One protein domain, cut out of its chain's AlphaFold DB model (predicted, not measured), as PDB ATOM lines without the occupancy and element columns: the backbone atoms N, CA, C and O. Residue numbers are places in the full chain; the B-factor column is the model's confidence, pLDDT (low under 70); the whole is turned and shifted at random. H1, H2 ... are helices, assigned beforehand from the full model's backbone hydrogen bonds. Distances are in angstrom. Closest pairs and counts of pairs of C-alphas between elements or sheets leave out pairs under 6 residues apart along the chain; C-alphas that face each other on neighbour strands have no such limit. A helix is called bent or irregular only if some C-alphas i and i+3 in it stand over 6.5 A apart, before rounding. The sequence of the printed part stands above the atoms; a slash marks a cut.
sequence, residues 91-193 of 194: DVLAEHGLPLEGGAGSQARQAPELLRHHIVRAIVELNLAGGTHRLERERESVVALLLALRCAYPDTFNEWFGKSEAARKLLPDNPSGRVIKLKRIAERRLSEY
ATOM      1  N   ASP A  91     179.095 157.676 148.162       60.25
ATOM      2  CA  ASP A  91     178.080 157.281 149.137       60.25
ATOM      3  C   ASP A  91     177.144 158.466 149.427       60.25
ATOM      4  O   ASP A  91     175.922 158.339 149.309       60.25
ATOM      5  N   VAL A  92     177.695 159.667 149.644       61.94
ATOM      6  CA  VAL A  92     176.887 160.894 149.771       61.94
ATOM      7  C   VAL A  92     176.109 161.184 148.485       61.94
ATOM      8  O   VAL A  92     174.930 161.534 148.534       61.94
ATOM      9  N   LEU A  93     176.710 160.992 147.308       62.62
ATOM     10  CA  LEU A  93     175.990 161.120 146.037       62.62
ATOM     11  C   LEU A  93     174.840 160.111 145.919       62.62
ATOM     12  O   LEU A  93     173.764 160.471 145.428       62.62
ATOM     13  N   ALA A  94     175.042 158.867 146.360       61.81
ATOM     14  CA  ALA A  94     174.019 157.827 146.334       61.81
ATOM     15  C   ALA A  94     172.816 158.185 147.222       61.81
ATOM     16  O   ALA A  94     171.666 158.013 146.798       61.81
ATOM     17  N   GLU A  95     173.074 158.760 148.397       56.53
ATOM     18  CA  GLU A  95     172.053 159.253 149.331       56.53
ATOM     19  C   GLU A  95     171.249 160.445 148.780       56.53
ATOM     20  O   GLU A  95     170.085 160.607 149.134       56.53
ATOM     21  N   HIS A  96     171.819 161.227 147.854       53.50
ATOM     22  CA  HIS A  96     171.229 162.473 147.335       53.50
ATOM     23  C   HIS A  96     170.789 162.394 145.863       53.50
ATOM     24  O   HIS A  96     170.668 163.407 145.174       53.50
ATOM     25  N   GLY A  97     170.525 161.185 145.359       53.31
ATOM     26  CA  GLY A  97     169.857 160.990 144.068       53.31
ATOM     27  C   GLY A  97     170.666 160.293 142.980       53.31
ATOM     28  O   GLY A  97     170.103 159.972 141.930       53.31
ATOM     29  N   LEU A  98     171.939 159.975 143.219       48.72
ATOM     30  CA  LEU A  98     172.724 159.151 142.303       48.72
ATOM     31  C   LEU A  98     172.288 157.675 142.422       48.72
ATOM     32  O   LEU A  98     172.313 157.121 143.516       48.72
ATOM     33  N   PRO A  99     171.893 156.990 141.335       51.78
ATOM     34  CA  PRO A  99     171.344 155.635 141.400       51.78
ATOM     35  C   PRO A  99     172.442 154.558 141.512       51.78
ATOM     36  O   PRO A  99     172.543 153.674 140.664       51.78
ATOM     37  N   LEU A 100     173.265 154.631 142.561       46.06
ATOM     38  CA  LEU A 100     174.176 153.565 142.988       46.06
ATOM     39  C   LEU A 100     173.539 152.751 144.135       46.06
ATOM     40  O   LEU A 100     172.672 153.251 144.858       46.06
ATOM     41  N   GLU A 101     173.909 151.472 144.250       39.47
ATOM     42  CA  GLU A 101     173.469 150.591 145.343       39.47
ATOM     43  C   GLU A 101     174.386 150.757 146.563       39.47
ATOM     44  O   GLU A 101     175.597 150.610 146.430       39.47
ATOM     45  N   GLY A 102     173.795 151.004 147.741       43.53
ATOM     46  CA  GLY A 102     174.496 151.108 149.028       43.53
ATOM     47  C   GLY A 102     174.532 152.537 149.578       43.53
ATOM     48  O   GLY A 102     175.292 153.363 149.104       43.53
ATOM     49  N   GLY A 103     173.693 152.823 150.572       42.53
ATOM     50  CA  GLY A 103     173.641 154.105 151.279       42.53
ATOM     51  C   GLY A 103     172.439 154.102 152.216       42.53
ATOM     52  O   GLY A 103     171.305 154.312 151.784       42.53
ATOM     53  N   ALA A 104     172.662 153.710 153.471       39.69
ATOM     54  CA  ALA A 104     171.628 153.688 154.497       39.69
ATOM     55  C   ALA A 104     171.316 155.135 154.899       39.69
ATOM     56  O   ALA A 104     172.199 155.854 155.343       39.69
ATOM     57  N   GLY A 105     170.057 155.538 154.718       47.53
ATOM     58  CA  GLY A 105     169.612 156.926 154.786       47.53
ATOM     59  C   GLY A 105     170.148 157.765 155.951       47.53
ATOM     60  O   GLY A 105     169.974 157.431 157.122       47.53
ATOM     61  N   SER A 106     170.662 158.940 155.596       38.78
ATOM     62  CA  SER A 106     170.745 160.105 156.468       38.78
ATOM     63  C   SER A 106     169.578 161.045 156.144       38.78
ATOM     64  O   SER A 106     169.537 161.682 155.094       38.78
ATOM     65  N   GLN A 107     168.587 161.125 157.040       43.50
ATOM     66  CA  GLN A 107     167.443 162.047 156.950       43.50
ATOM     67  C   GLN A 107     167.823 163.500 157.300       43.50
ATOM     68  O   GLN A 107     167.188 164.135 158.144       43.50
ATOM     69  N   ALA A 108     168.844 164.069 156.667       40.84
ATOM     70  CA  ALA A 108     169.088 165.504 156.743       40.84
ATOM     71  C   ALA A 108     168.625 166.138 155.430       40.84
ATOM     72  O   ALA A 108     169.206 165.886 154.383       40.84
ATOM     73  N   ARG A 109     167.579 166.975 155.472       45.12
ATOM     74  CA  ARG A 109     167.246 167.897 154.373       45.12
ATOM     75  C   ARG A 109     168.426 168.856 154.178       45.12
ATOM     76  O   ARG A 109     168.475 169.914 154.799       45.12
ATOM     77  N   GLN A 110     169.422 168.446 153.405       48.47
ATOM     78  CA  GLN A 110     170.591 169.258 153.089       48.47
ATOM     79  C   GLN A 110     170.229 170.270 151.993       48.47
ATOM     80  O   GLN A 110     169.422 169.965 151.120       48.47
ATOM     81  N   ALA A 111     170.800 171.478 152.033       54.62
ATOM     82  CA  ALA A 111     170.491 172.540 151.071       54.62
ATOM     83  C   ALA A 111     170.902 172.145 149.632       54.62
ATOM     84  O   ALA A 111     171.987 171.579 149.480       54.62
ATOM     85  N   PRO A 112     170.124 172.501 148.584       59.09
ATOM     86  CA  PRO A 112     170.392 172.138 147.183       59.09
ATOM     87  C   PRO A 112     171.813 172.423 146.672       59.09
ATOM     88  O   PRO A 112     172.309 171.748 145.766       59.09
ATOM     89  N   GLU A 113     172.502 173.394 147.274       64.69
ATOM     90  CA  GLU A 113     173.897 173.717 146.969       64.69
ATOM     91  C   GLU A 113     174.866 172.553 147.213       64.69
ATOM     92  O   GLU A 113     175.877 172.439 146.513       64.69
ATOM     93  N   LEU A 114     174.554 171.657 148.153       66.69
ATOM     94  CA  LEU A 114     175.392 170.506 148.458       66.69
ATOM     95  C   LEU A 114     175.287 169.436 147.363       66.69
ATOM     96  O   LEU A 114     176.312 168.952 146.885       66.69
ATOM     97  N   LEU A 115     174.081 169.164 146.846       74.69
ATOM     98  CA  LEU A 115     173.904 168.302 145.670       74.69
ATOM     99  C   LEU A 115     174.687 168.840 144.466       74.69
ATOM    100  O   LEU A 115     175.438 168.101 143.823       74.69
ATOM    101  N   ARG A 116     174.574 170.145 144.188       83.81
ATOM    102  CA  ARG A 116     175.357 170.794 143.129       83.81
ATOM    103  C   ARG A 116     176.856 170.594 143.346       83.81
ATOM    104  O   ARG A 116     177.557 170.230 142.399       83.81
ATOM    105  N   HIS A 117     177.346 170.825 144.564       79.06
ATOM    106  CA  HIS A 117     178.752 170.640 144.918       79.06
ATOM    107  C   HIS A 117     179.233 169.224 144.580       79.06
ATOM    108  O   HIS A 117     180.219 169.068 143.857       79.06
ATOM    109  N   HIS A 118     178.509 168.197 145.023       77.88
ATOM    110  CA  HIS A 118     178.896 166.808 144.781       77.88
ATOM    111  C   HIS A 118     178.858 166.429 143.294       77.88
ATOM    112  O   HIS A 118     179.776 165.761 142.811       77.88
ATOM    113  N   ILE A 119     177.871 166.912 142.531       86.06
ATOM    114  CA  ILE A 119     177.828 166.695 141.075       86.06
ATOM    115  C   ILE A 119     179.043 167.340 140.396       86.06
ATOM    116  O   ILE A 119     179.686 166.707 139.559       86.06
ATOM    117  N   VAL A 120     179.399 168.576 140.766       87.62
ATOM    118  CA  VAL A 120     180.597 169.247 140.230       87.62
ATOM    119  C   VAL A 120     181.852 168.423 140.520       87.62
ATOM    120  O   VAL A 120     182.669 168.237 139.619       87.62
ATOM    121  N   ARG A 121     181.997 167.888 141.739       83.62
ATOM    122  CA  ARG A 121     183.137 167.032 142.111       83.62
ATOM    123  C   ARG A 121     183.213 165.776 141.250       83.62
ATOM    124  O   ARG A 121     184.272 165.514 140.684       83.62
ATOM    125  N   ALA A 122     182.099 165.069 141.075       86.12
ATOM    126  CA  ALA A 122     182.045 163.876 140.235       86.12
ATOM    127  C   ALA A 122     182.409 164.183 138.772       86.12
ATOM    128  O   ALA A 122     183.180 163.452 138.153       86.12
ATOM    129  N   ILE A 123     181.919 165.299 138.220       89.12
ATOM    130  CA  ILE A 123     182.283 165.737 136.864       89.12
ATOM    131  C   ILE A 123     183.789 165.990 136.773       89.12
ATOM    132  O   ILE A 123     184.422 165.532 135.821       89.12
ATOM    133  N   VAL A 124     184.377 166.705 137.733       86.06
ATOM    134  CA  VAL A 124     185.822 166.983 137.746       86.06
ATOM    135  C   VAL A 124     186.622 165.682 137.802       86.06
ATOM    136  O   VAL A 124     187.520 165.499 136.984       86.06
ATOM    137  N   GLU A 125     186.269 164.755 138.691       83.56
ATOM    138  CA  GLU A 125     186.950 163.461 138.814       83.56
ATOM    139  C   GLU A 125     186.877 162.648 137.517       83.56
ATOM    140  O   GLU A 125     187.902 162.191 137.013       83.56
ATOM    141  N   LEU A 126     185.695 162.551 136.904       84.19
ATOM    142  CA  LEU A 126     185.508 161.841 135.635       84.19
ATOM    143  C   LEU A 126     186.290 162.460 134.468       84.19
ATOM    144  O   LEU A 126     186.647 161.741 133.528       84.19
ATOM    145  N   ASN A 127     186.532 163.774 134.498       82.75
ATOM    146  CA  ASN A 127     187.351 164.464 133.499       82.75
ATOM    147  C   ASN A 127     188.848 164.241 133.745       82.75
ATOM    148  O   ASN A 127     189.588 163.984 132.799       82.75
ATOM    149  N   LEU A 128     189.293 164.296 135.002       79.94
ATOM    150  CA  LEU A 128     190.699 164.087 135.361       79.94
ATOM    151  C   LEU A 128     191.132 162.621 135.220       79.94
ATOM    152  O   LEU A 128     192.279 162.353 134.875       79.94
ATOM    153  N   ALA A 129     190.222 161.671 135.430       75.00
ATOM    154  CA  ALA A 129     190.499 160.240 135.333       75.00
ATOM    155  C   ALA A 129     190.688 159.722 133.892       75.00
ATOM    156  O   ALA A 129     190.877 158.520 133.708       75.00
ATOM    157  N   GLY A 130     190.606 160.583 132.868       64.19
ATOM    158  CA  GLY A 130     191.052 160.276 131.503       64.19
ATOM    159  C   GLY A 130     190.371 159.084 130.817       64.19
ATOM    160  O   GLY A 130     190.959 158.489 129.922       64.19
ATOM    161  N   GLY A 131     189.156 158.703 131.230       60.97
ATOM    162  CA  GLY A 131     188.412 157.597 130.608       60.97
ATOM    163  C   GLY A 131     188.819 156.192 131.066       60.97
ATOM    164  O   GLY A 131     188.570 155.222 130.356       60.97
ATOM    165  N   THR A 132     189.424 156.051 132.248       62.59
ATOM    166  CA  THR A 132     189.690 154.725 132.831       62.59
ATOM    167  C   THR A 132     188.399 153.896 132.982       62.59
ATOM    168  O   THR A 132     187.410 154.370 133.541       62.59
ATOM    169  N   HIS A 133     188.428 152.622 132.558       66.06
ATOM    170  CA  HIS A 133     187.300 151.681 132.712       66.06
ATOM    171  C   HIS A 133     186.848 151.493 134.167       66.06
ATOM    172  O   HIS A 133     185.717 151.090 134.423       66.06
ATOM    173  N   ARG A 134     187.719 151.802 135.137       68.88
ATOM    174  CA  ARG A 134     187.397 151.722 136.564       68.88
ATOM    175  C   ARG A 134     186.181 152.576 136.937       68.88
ATOM    176  O   ARG A 134     185.460 152.163 137.830       68.88
ATOM    177  N   LEU A 135     185.963 153.710 136.262       71.62
ATOM    178  CA  LEU A 135     184.889 154.658 136.586       71.62
ATOM    179  C   LEU A 135     183.702 154.600 135.611       71.62
ATOM    180  O   LEU A 135     182.949 155.566 135.473       71.62
ATOM    181  N   GLU A 136     183.557 153.513 134.850       80.88
ATOM    182  CA  GLU A 136     182.518 153.411 133.822       80.88
ATOM    183  C   GLU A 136     181.107 153.396 134.433       80.88
ATOM    184  O   GLU A 136     180.204 154.060 133.925       80.88
ATOM    185  N   ARG A 137     180.928 152.730 135.581       81.31
ATOM    186  CA  ARG A 137     179.635 152.659 136.285       81.31
ATOM    187  C   ARG A 137     179.254 154.004 136.900       81.31
ATOM    188  O   ARG A 137     178.110 154.438 136.799       81.31
ATOM    189  N   GLU A 138     180.219 154.671 137.511       85.12
ATOM    190  CA  GLU A 138     180.107 155.990 138.121       85.12
ATOM    191  C   GLU A 138     179.774 157.031 137.051       85.12
ATOM    192  O   GLU A 138     178.858 157.837 137.225       85.12
ATOM    193  N   ARG A 139     180.443 156.953 135.893       87.31
ATOM    194  CA  ARG A 139     180.137 157.781 134.723       87.31
ATOM    195  C   ARG A 139     178.692 157.606 134.281       87.31
ATOM    196  O   ARG A 139     178.000 158.608 134.131       87.31
ATOM    197  N   GLU A 140     178.223 156.375 134.080       89.44
ATOM    198  CA  GLU A 140     176.831 156.119 133.681       89.44
ATOM    199  C   GLU A 140     175.824 156.705 134.678       89.44
ATOM    200  O   GLU A 140     174.827 157.307 134.268       89.44
ATOM    201  N   SER A 141     176.095 156.573 135.976       87.12
ATOM    202  CA  SER A 141     175.251 157.129 137.033       87.12
ATOM    203  C   SER A 141     175.222 158.658 137.009       87.12
ATOM    204  O   SER A 141     174.144 159.248 137.083       87.12
ATOM    205  N   VAL A 142     176.377 159.317 136.849       91.06
ATOM    206  CA  VAL A 142     176.459 160.788 136.751       91.06
ATOM    207  C   VAL A 142     175.752 161.288 135.493       91.06
ATOM    208  O   VAL A 142     175.007 162.266 135.547       91.06
ATOM    209  N   VAL A 143     175.914 160.593 134.365       93.19
ATOM    210  CA  VAL A 143     175.207 160.904 133.114       93.19
ATOM    211  C   VAL A 143     173.694 160.799 133.296       93.19
ATOM    212  O   VAL A 143     172.957 161.699 132.892       93.19
ATOM    213  N   ALA A 144     173.222 159.727 133.930       93.50
ATOM    214  CA  ALA A 144     171.811 159.534 134.229       93.50
ATOM    215  C   ALA A 144     171.241 160.651 135.121       93.50
ATOM    216  O   ALA A 144     170.142 161.140 134.850       93.50
ATOM    217  N   LEU A 145     171.995 161.089 136.134       91.88
ATOM    218  CA  LEU A 145     171.615 162.187 137.025       91.88
ATOM    219  C   LEU A 145     171.551 163.536 136.292       91.88
ATOM    220  O   LEU A 145     170.578 164.274 136.437       91.88
ATOM    221  N   LEU A 146     172.541 163.844 135.448       94.31
ATOM    222  CA  LEU A 146     172.536 165.068 134.638       94.31
ATOM    223  C   LEU A 146     171.384 165.078 133.626       94.31
ATOM    224  O   LEU A 146     170.766 166.120 133.411       94.31
ATOM    225  N   LEU A 147     171.059 163.927 133.026       95.12
ATOM    226  CA  LEU A 147     169.889 163.789 132.156       95.12
ATOM    227  C   LEU A 147     168.579 163.991 132.921       95.12
ATOM    228  O   LEU A 147     167.677 164.636 132.397       95.12
ATOM    229  N   ALA A 148     168.471 163.449 134.135       93.44
ATOM    230  CA  ALA A 148     167.310 163.638 134.998       93.44
ATOM    231  C   ALA A 148     167.099 165.123 135.322       93.44
ATOM    232  O   ALA A 148     166.017 165.647 135.074       93.44
ATOM    233  N   LEU A 149     168.151 165.823 135.763       93.06
ATOM    234  CA  LEU A 149     168.114 167.270 136.001       93.06
ATOM    235  C   LEU A 149     167.720 168.040 134.739       93.06
ATOM    236  O   LEU A 149     166.790 168.833 134.777       93.06
ATOM    237  N   ARG A 150     168.368 167.772 133.599       94.38
ATOM    238  CA  ARG A 150     168.083 168.475 132.338       94.38
ATOM    239  C   ARG A 150     166.637 168.298 131.867       94.38
ATOM    240  O   ARG A 150     166.086 169.218 131.275       94.38
ATOM    241  N   CYS A 151     166.048 167.120 132.072       93.19
ATOM    242  CA  CYS A 151     164.697 166.811 131.605       93.19
ATOM    243  C   CYS A 151     163.604 167.262 132.579       93.19
ATOM    244  O   CYS A 151     162.609 167.822 132.133       93.19
ATOM    245  N   ALA A 152     163.766 166.987 133.874       93.06
ATOM    246  CA  ALA A 152     162.735 167.235 134.880       93.06
ATOM    247  C   ALA A 152     162.864 168.613 135.554       93.06
ATOM    248  O   ALA A 152     161.857 169.168 135.978       93.06
ATOM    249  N   TYR A 153     164.075 169.180 135.607       92.38
ATOM    250  CA  TYR A 153     164.390 170.445 136.287       92.38
ATOM    251  C   TYR A 153     165.273 171.352 135.401       92.38
ATOM    252  O   TYR A 153     166.414 171.665 135.765       92.38
ATOM    253  N   PRO A 154     164.799 171.754 134.203       95.00
ATOM    254  CA  PRO A 154     165.623 172.450 133.213       95.00
ATOM    255  C   PRO A 154     166.176 173.793 133.709       95.00
ATOM    256  O   PRO A 154     167.316 174.125 133.387       95.00
ATOM    257  N   ASP A 155     165.420 174.536 134.522       93.88
ATOM    258  CA  ASP A 155     165.871 175.810 135.092       93.88
ATOM    259  C   ASP A 155     167.044 175.598 136.053       93.88
ATOM    260  O   ASP A 155     168.102 176.198 135.867       93.88
ATOM    261  N   THR A 156     166.918 174.651 136.988       90.50
ATOM    262  CA  THR A 156     167.993 174.254 137.912       90.50
ATOM    263  C   THR A 156     169.222 173.751 137.158       90.50
ATOM    264  O   THR A 156     170.355 174.124 137.468       90.50
ATOM    265  N   PHE A 157     169.030 172.928 136.123       93.81
ATOM    266  CA  PHE A 157     170.135 172.448 135.295       93.81
ATOM    267  C   PHE A 157     170.867 173.603 134.599       93.81
ATOM    268  O   PHE A 157     172.100 173.640 134.583       93.81
ATOM    269  N   ASN A 158     170.127 174.555 134.032       94.38
ATOM    270  CA  ASN A 158     170.698 175.715 133.354       94.38
ATOM    271  C   ASN A 158     171.401 176.661 134.332       94.38
ATOM    272  O   ASN A 158     172.495 177.143 134.030       94.38
ATOM    273  N   GLU A 159     170.824 176.881 135.509       92.62
ATOM    274  CA  GLU A 159     171.445 177.652 136.582       92.62
ATOM    275  C   GLU A 159     172.782 177.025 137.002       92.62
ATOM    276  O   GLU A 159     173.816 177.697 137.048       92.62
ATOM    277  N   TRP A 160     172.798 175.715 137.256       92.75
ATOM    278  CA  TRP A 160     173.971 175.040 137.811       92.75
ATOM    279  C   TRP A 160     175.052 174.749 136.776       92.75
ATOM    280  O   TRP A 160     176.244 174.897 137.070       92.75
ATOM    281  N   PHE A 161     174.650 174.320 135.579       94.69
ATOM    282  CA  PHE A 161     175.530 173.730 134.568       94.69
ATOM    283  C   PHE A 161     175.377 174.350 133.181       94.69
ATOM    284  O   PHE A 161     176.094 173.954 132.259       94.69
ATOM    285  N   GLY A 162     174.523 175.361 133.013       91.25
ATOM    286  CA  GLY A 162     174.252 175.984 131.718       91.25
ATOM    287  C   GLY A 162     175.487 176.563 131.036       91.25
ATOM    288  O   GLY A 162     175.493 176.648 129.819       91.25
ATOM    289  N   LYS A 163     176.562 176.893 131.766       92.12
ATOM    290  CA  LYS A 163     177.853 177.349 131.205       92.12
ATOM    291  C   LYS A 163     178.955 176.276 131.203       92.12
ATOM    292  O   LYS A 163     180.068 176.551 130.765       92.12
ATOM    293  N   SER A 164     178.678 175.067 131.695       93.00
ATOM    294  CA  SER A 164     179.676 174.007 131.877       93.00
ATOM    295  C   SER A 164     179.823 173.141 130.626       93.00
ATOM    296  O   SER A 164     178.999 172.268 130.351       93.00
ATOM    297  N   GLU A 165     180.909 173.339 129.873       91.38
ATOM    298  CA  GLU A 165     181.260 172.459 128.748       91.38
ATOM    299  C   GLU A 165     181.496 171.012 129.214       91.38
ATOM    300  O   GLU A 165     181.065 170.070 128.551       91.38
ATOM    301  N   ALA A 166     182.105 170.833 130.390       90.31
ATOM    302  CA  ALA A 166     182.373 169.522 130.975       90.31
ATOM    303  C   ALA A 166     181.085 168.725 131.247       90.31
ATOM    304  O   ALA A 166     181.024 167.538 130.936       90.31
ATOM    305  N   ALA A 167     180.039 169.374 131.773       91.31
ATOM    306  CA  ALA A 167     178.742 168.729 131.988       91.31
ATOM    307  C   ALA A 167     178.065 168.364 130.658       91.31
ATOM    308  O   ALA A 167     177.531 167.267 130.511       91.31
ATOM    309  N   ARG A 168     178.127 169.260 129.663       91.00
ATOM    310  CA  ARG A 168     177.542 169.019 128.334       91.00
ATOM    311  C   ARG A 168     178.208 167.851 127.610       91.00
ATOM    312  O   ARG A 168     177.497 167.023 127.062       91.00
ATOM    313  N   LYS A 169     179.541 167.746 127.657       91.25
ATOM    314  CA  LYS A 169     180.302 166.642 127.038       91.25
ATOM    315  C   LYS A 169     179.969 165.265 127.615       91.25
ATOM    316  O   LYS A 169     180.184 164.264 126.941       91.25
ATOM    317  N   LEU A 170     179.479 165.202 128.854       90.62
ATOM    318  CA  LEU A 170     179.042 163.947 129.466       90.62
ATOM    319  C   LEU A 170     177.668 163.495 128.965       90.62
ATOM    320  O   LEU A 170     177.378 162.304 129.006       90.62
ATOM    321  N   LEU A 171     176.813 164.418 128.520       92.00
ATOM    322  CA  LEU A 171     175.449 164.103 128.115       92.00
ATOM    323  C   LEU A 171     175.444 163.461 126.721       92.00
ATOM    324  O   LEU A 171     175.809 164.127 125.755       92.00
ATOM    325  N   PRO A 172     175.010 162.197 126.589       89.94
ATOM    326  CA  PRO A 172     174.960 161.532 125.299       89.94
ATOM    327  C   PRO A 172     173.773 162.041 124.478       89.94
ATOM    328  O   PRO A 172     172.709 162.344 125.029       89.94
ATOM    329  N   ASP A 173     173.928 162.035 123.156       89.06
ATOM    330  CA  ASP A 173     172.816 162.264 122.228       89.06
ATOM    331  C   ASP A 173     171.811 161.105 122.275       89.06
ATOM    332  O   ASP A 173     170.601 161.323 122.247       89.06
ATOM    333  N   ASN A 174     172.308 159.868 122.412       91.69
ATOM    334  CA  ASN A 174     171.486 158.666 122.518       91.69
ATOM    335  C   ASN A 174     171.881 157.827 123.752       91.69
ATOM    336  O   ASN A 174     172.885 157.111 123.712       91.69
ATOM    337  N   PRO A 175     171.144 157.922 124.874       91.38
ATOM    338  CA  PRO A 175     171.479 157.201 126.098       91.38
ATOM    339  C   PRO A 175     171.189 155.697 125.982       91.38
ATOM    340  O   PRO A 175     170.175 155.281 125.424       91.38
ATOM    341  N   SER A 176     172.049 154.870 126.583       92.38
ATOM    342  CA  SER A 176     171.830 153.421 126.657       92.38
ATOM    343  C   SER A 176     170.580 153.075 127.480       92.38
ATOM    344  O   SER A 176     170.158 153.834 128.357       92.38
ATOM    345  N   GLY A 177     170.011 151.881 127.274       90.50
ATOM    346  CA  GLY A 177     168.867 151.409 128.068       90.50
ATOM    347  C   GLY A 177     169.145 151.388 129.579       90.50
ATOM    348  O   GLY A 177     168.263 151.698 130.383       90.50
ATOM    349  N   ARG A 178     170.396 151.105 129.969       88.94
ATOM    350  CA  ARG A 178     170.858 151.168 131.362       88.94
ATOM    351  C   ARG A 178     170.826 152.600 131.897       88.94
ATOM    352  O   ARG A 178     170.223 152.825 132.942       88.94
ATOM    353  N   VAL A 179     171.376 153.565 131.159       91.56
ATOM    354  CA  VAL A 179     171.337 154.993 131.525       91.56
ATOM    355  C   VAL A 179     169.897 155.501 131.625       91.56
ATOM    356  O   VAL A 179     169.573 156.215 132.568       91.56
ATOM    357  N   ILE A 180     168.996 155.089 130.728       91.81
ATOM    358  CA  ILE A 180     167.568 155.448 130.802       91.81
ATOM    359  C   ILE A 180     166.925 154.898 132.085       91.81
ATOM    360  O   ILE A 180     166.162 155.606 132.746       91.81
ATOM    361  N   LYS A 181     167.231 153.650 132.466       89.06
ATOM    362  CA  LYS A 181     166.744 153.057 133.722       89.06
ATOM    363  C   LYS A 181     167.256 153.836 134.936       89.06
ATOM    364  O   LYS A 181     166.461 154.175 135.808       89.06
ATOM    365  N   LEU A 182     168.552 154.145 134.967       88.75
ATOM    366  CA  LEU A 182     169.180 154.932 136.032       88.75
ATOM    367  C   LEU A 182     168.596 156.350 136.105       88.75
ATOM    368  O   LEU A 182     168.275 156.816 137.193       88.75
ATOM    369  N   LYS A 183     168.352 156.997 134.958       93.44
ATOM    370  CA  LYS A 183     167.737 158.331 134.873       93.44
ATOM    371  C   LYS A 183     166.388 158.354 135.583       93.44
ATOM    372  O   LYS A 183     166.149 159.237 136.392       93.44
ATOM    373  N   ARG A 184     165.525 157.363 135.333       90.25
ATOM    374  CA  ARG A 184     164.205 157.273 135.988       90.25
ATOM    375  C   ARG A 184     164.307 157.134 137.509       90.25
ATOM    376  O   ARG A 184     163.435 157.613 138.229       90.25
ATOM    377  N   ILE A 185     165.343 156.452 138.002       85.06
ATOM    378  CA  ILE A 185     165.610 156.339 139.443       85.06
ATOM    379  C   ILE A 185     166.070 157.696 139.989       85.06
ATOM    380  O   ILE A 185     165.546 158.139 141.009       85.06
ATOM    381  N   ALA A 186     166.985 158.368 139.287       86.25
ATOM    382  CA  ALA A 186     167.465 159.697 139.650       86.25
ATOM    383  C   ALA A 186     166.333 160.738 139.673       86.25
ATOM    384  O   ALA A 186     166.220 161.475 140.641       86.25
ATOM    385  N   GLU A 187     165.440 160.755 138.674       88.00
ATOM    386  CA  GLU A 187     164.274 161.658 138.629       88.00
ATOM    387  C   GLU A 187     163.389 161.521 139.872       88.00
ATOM    388  O   GLU A 187     163.000 162.525 140.466       88.00
ATOM    389  N   ARG A 188     163.119 160.280 140.297       84.12
ATOM    390  CA  ARG A 188     162.332 160.009 141.505       84.12
ATOM    391  C   ARG A 188     163.018 160.549 142.756       84.12
ATOM    392  O   ARG A 188     162.378 161.234 143.541       84.12
ATOM    393  N   ARG A 189     164.312 160.272 142.927       80.56
ATOM    394  CA  ARG A 189     165.062 160.734 144.104       80.56
ATOM    395  C   ARG A 189     165.197 162.258 144.135       80.56
ATOM    396  O   ARG A 189     165.037 162.859 145.185       80.56
ATOM    397  N   LEU A 190     165.426 162.889 142.982       81.69
ATOM    398  CA  LEU A 190     165.482 164.347 142.875       81.69
ATOM    399  C   LEU A 190     164.158 165.009 143.268       81.69
ATOM    400  O   LEU A 190     164.201 166.059 143.887       81.69
ATOM    401  N   SER A 191     163.005 164.395 142.970       81.75
ATOM    402  CA  SER A 191     161.690 164.954 143.345       81.75
ATOM    403  C   SER A 191     161.422 165.004 144.848       81.75
ATOM    404  O   SER A 191     160.527 165.709 145.297       81.75
ATOM    405  N   GLU A 192     162.195 164.259 145.638       72.12
ATOM    406  CA  GLU A 192     162.139 164.323 147.100       72.12
ATOM    407  C   GLU A 192     163.018 165.462 147.654       72.12
ATOM    408  O   GLU A 192     162.967 165.751 148.851       72.12
ATOM    409  N   TYR A 193     163.823 166.103 146.797       68.44
ATOM    410  CA  TYR A 193     164.907 167.009 147.177       68.44
ATOM    411  C   TYR A 193     164.836 168.408 146.530       68.44
ATOM    412  O   TYR A 193     165.213 169.383 147.181       68.44
TER     413      TYR A 193
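What this domain is: This is residues 91 to 193 of the 194 residues of the protein "Helix-turn-helix domain-containing protein" of Deltaproteobacteria bacterium (UniProt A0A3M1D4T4). The long helix H3, kinked near residue 140, runs through the middle of a compact globule, with H2 and H6 crossing it on two different sides. H4 folds back at the end of H3, H5 crosses H2 nearly at a right angle, and short H1 packs on H2, followed by a wide loop of residues 96 to 111. The printed part has 103 residues with six named helices, H1 to H6 in chain order, and no named strand: the class is all helix. It is compact, with a radius of gyration of the C-alphas of 12.8 A and spans of 34 by 29 by 26 A.

How they stand to each other: H1, residues 91 to 95, touches residues 115 to 119 of H2, residues 112 to 128; the closest C-alphas are those of Leu 93 and His 118, 6.5 A apart. H2 and H3, residues 133 to 152, form a helical hairpin at a steep tilt of 40 degrees, closest at the C-alphas of Leu 126 and Arg 139, 6.8 A. H3 forms another with H4, residues 154 to 161, closest at Arg 150 and Phe 157, C-alphas 5.4 A apart. H5, residues 165 to 170, only just touches H2, with 3 pairs of C-alphas within 8 A, the closest Ile 123 and Ala 167, 6.7 A. H6, residues 177 to 190, touches H3 at a steep tilt of 57 degrees, the same way, with C-alphas 144 and 183 closest, 4.3 A. H2 and H6 are apart. In H1, H2, H4, H5 and H6 every O i to N i+4 pair is within hydrogen-bond range; in H3, 14 of 16 are.

Where its parts are: H1 begins at C-alpha 91 (178.080, 157.281, 149.137). H2 is 24.8 A long and H3 29.2 A; H3 is irregular, with C-alphas 134 and 137 7.8 A apart. H6, 20.0 A, ends at C-alpha 190 (165.482, 164.347, 142.875).

The domain as a whole: The farthest C-alphas, Gln 107 and Asp 173, are 35.1 A apart. The printed part has no cut; the link from H1 to H2 is long. Residues 91 to 114, 130 to 134 and 193 have pLDDT under 70.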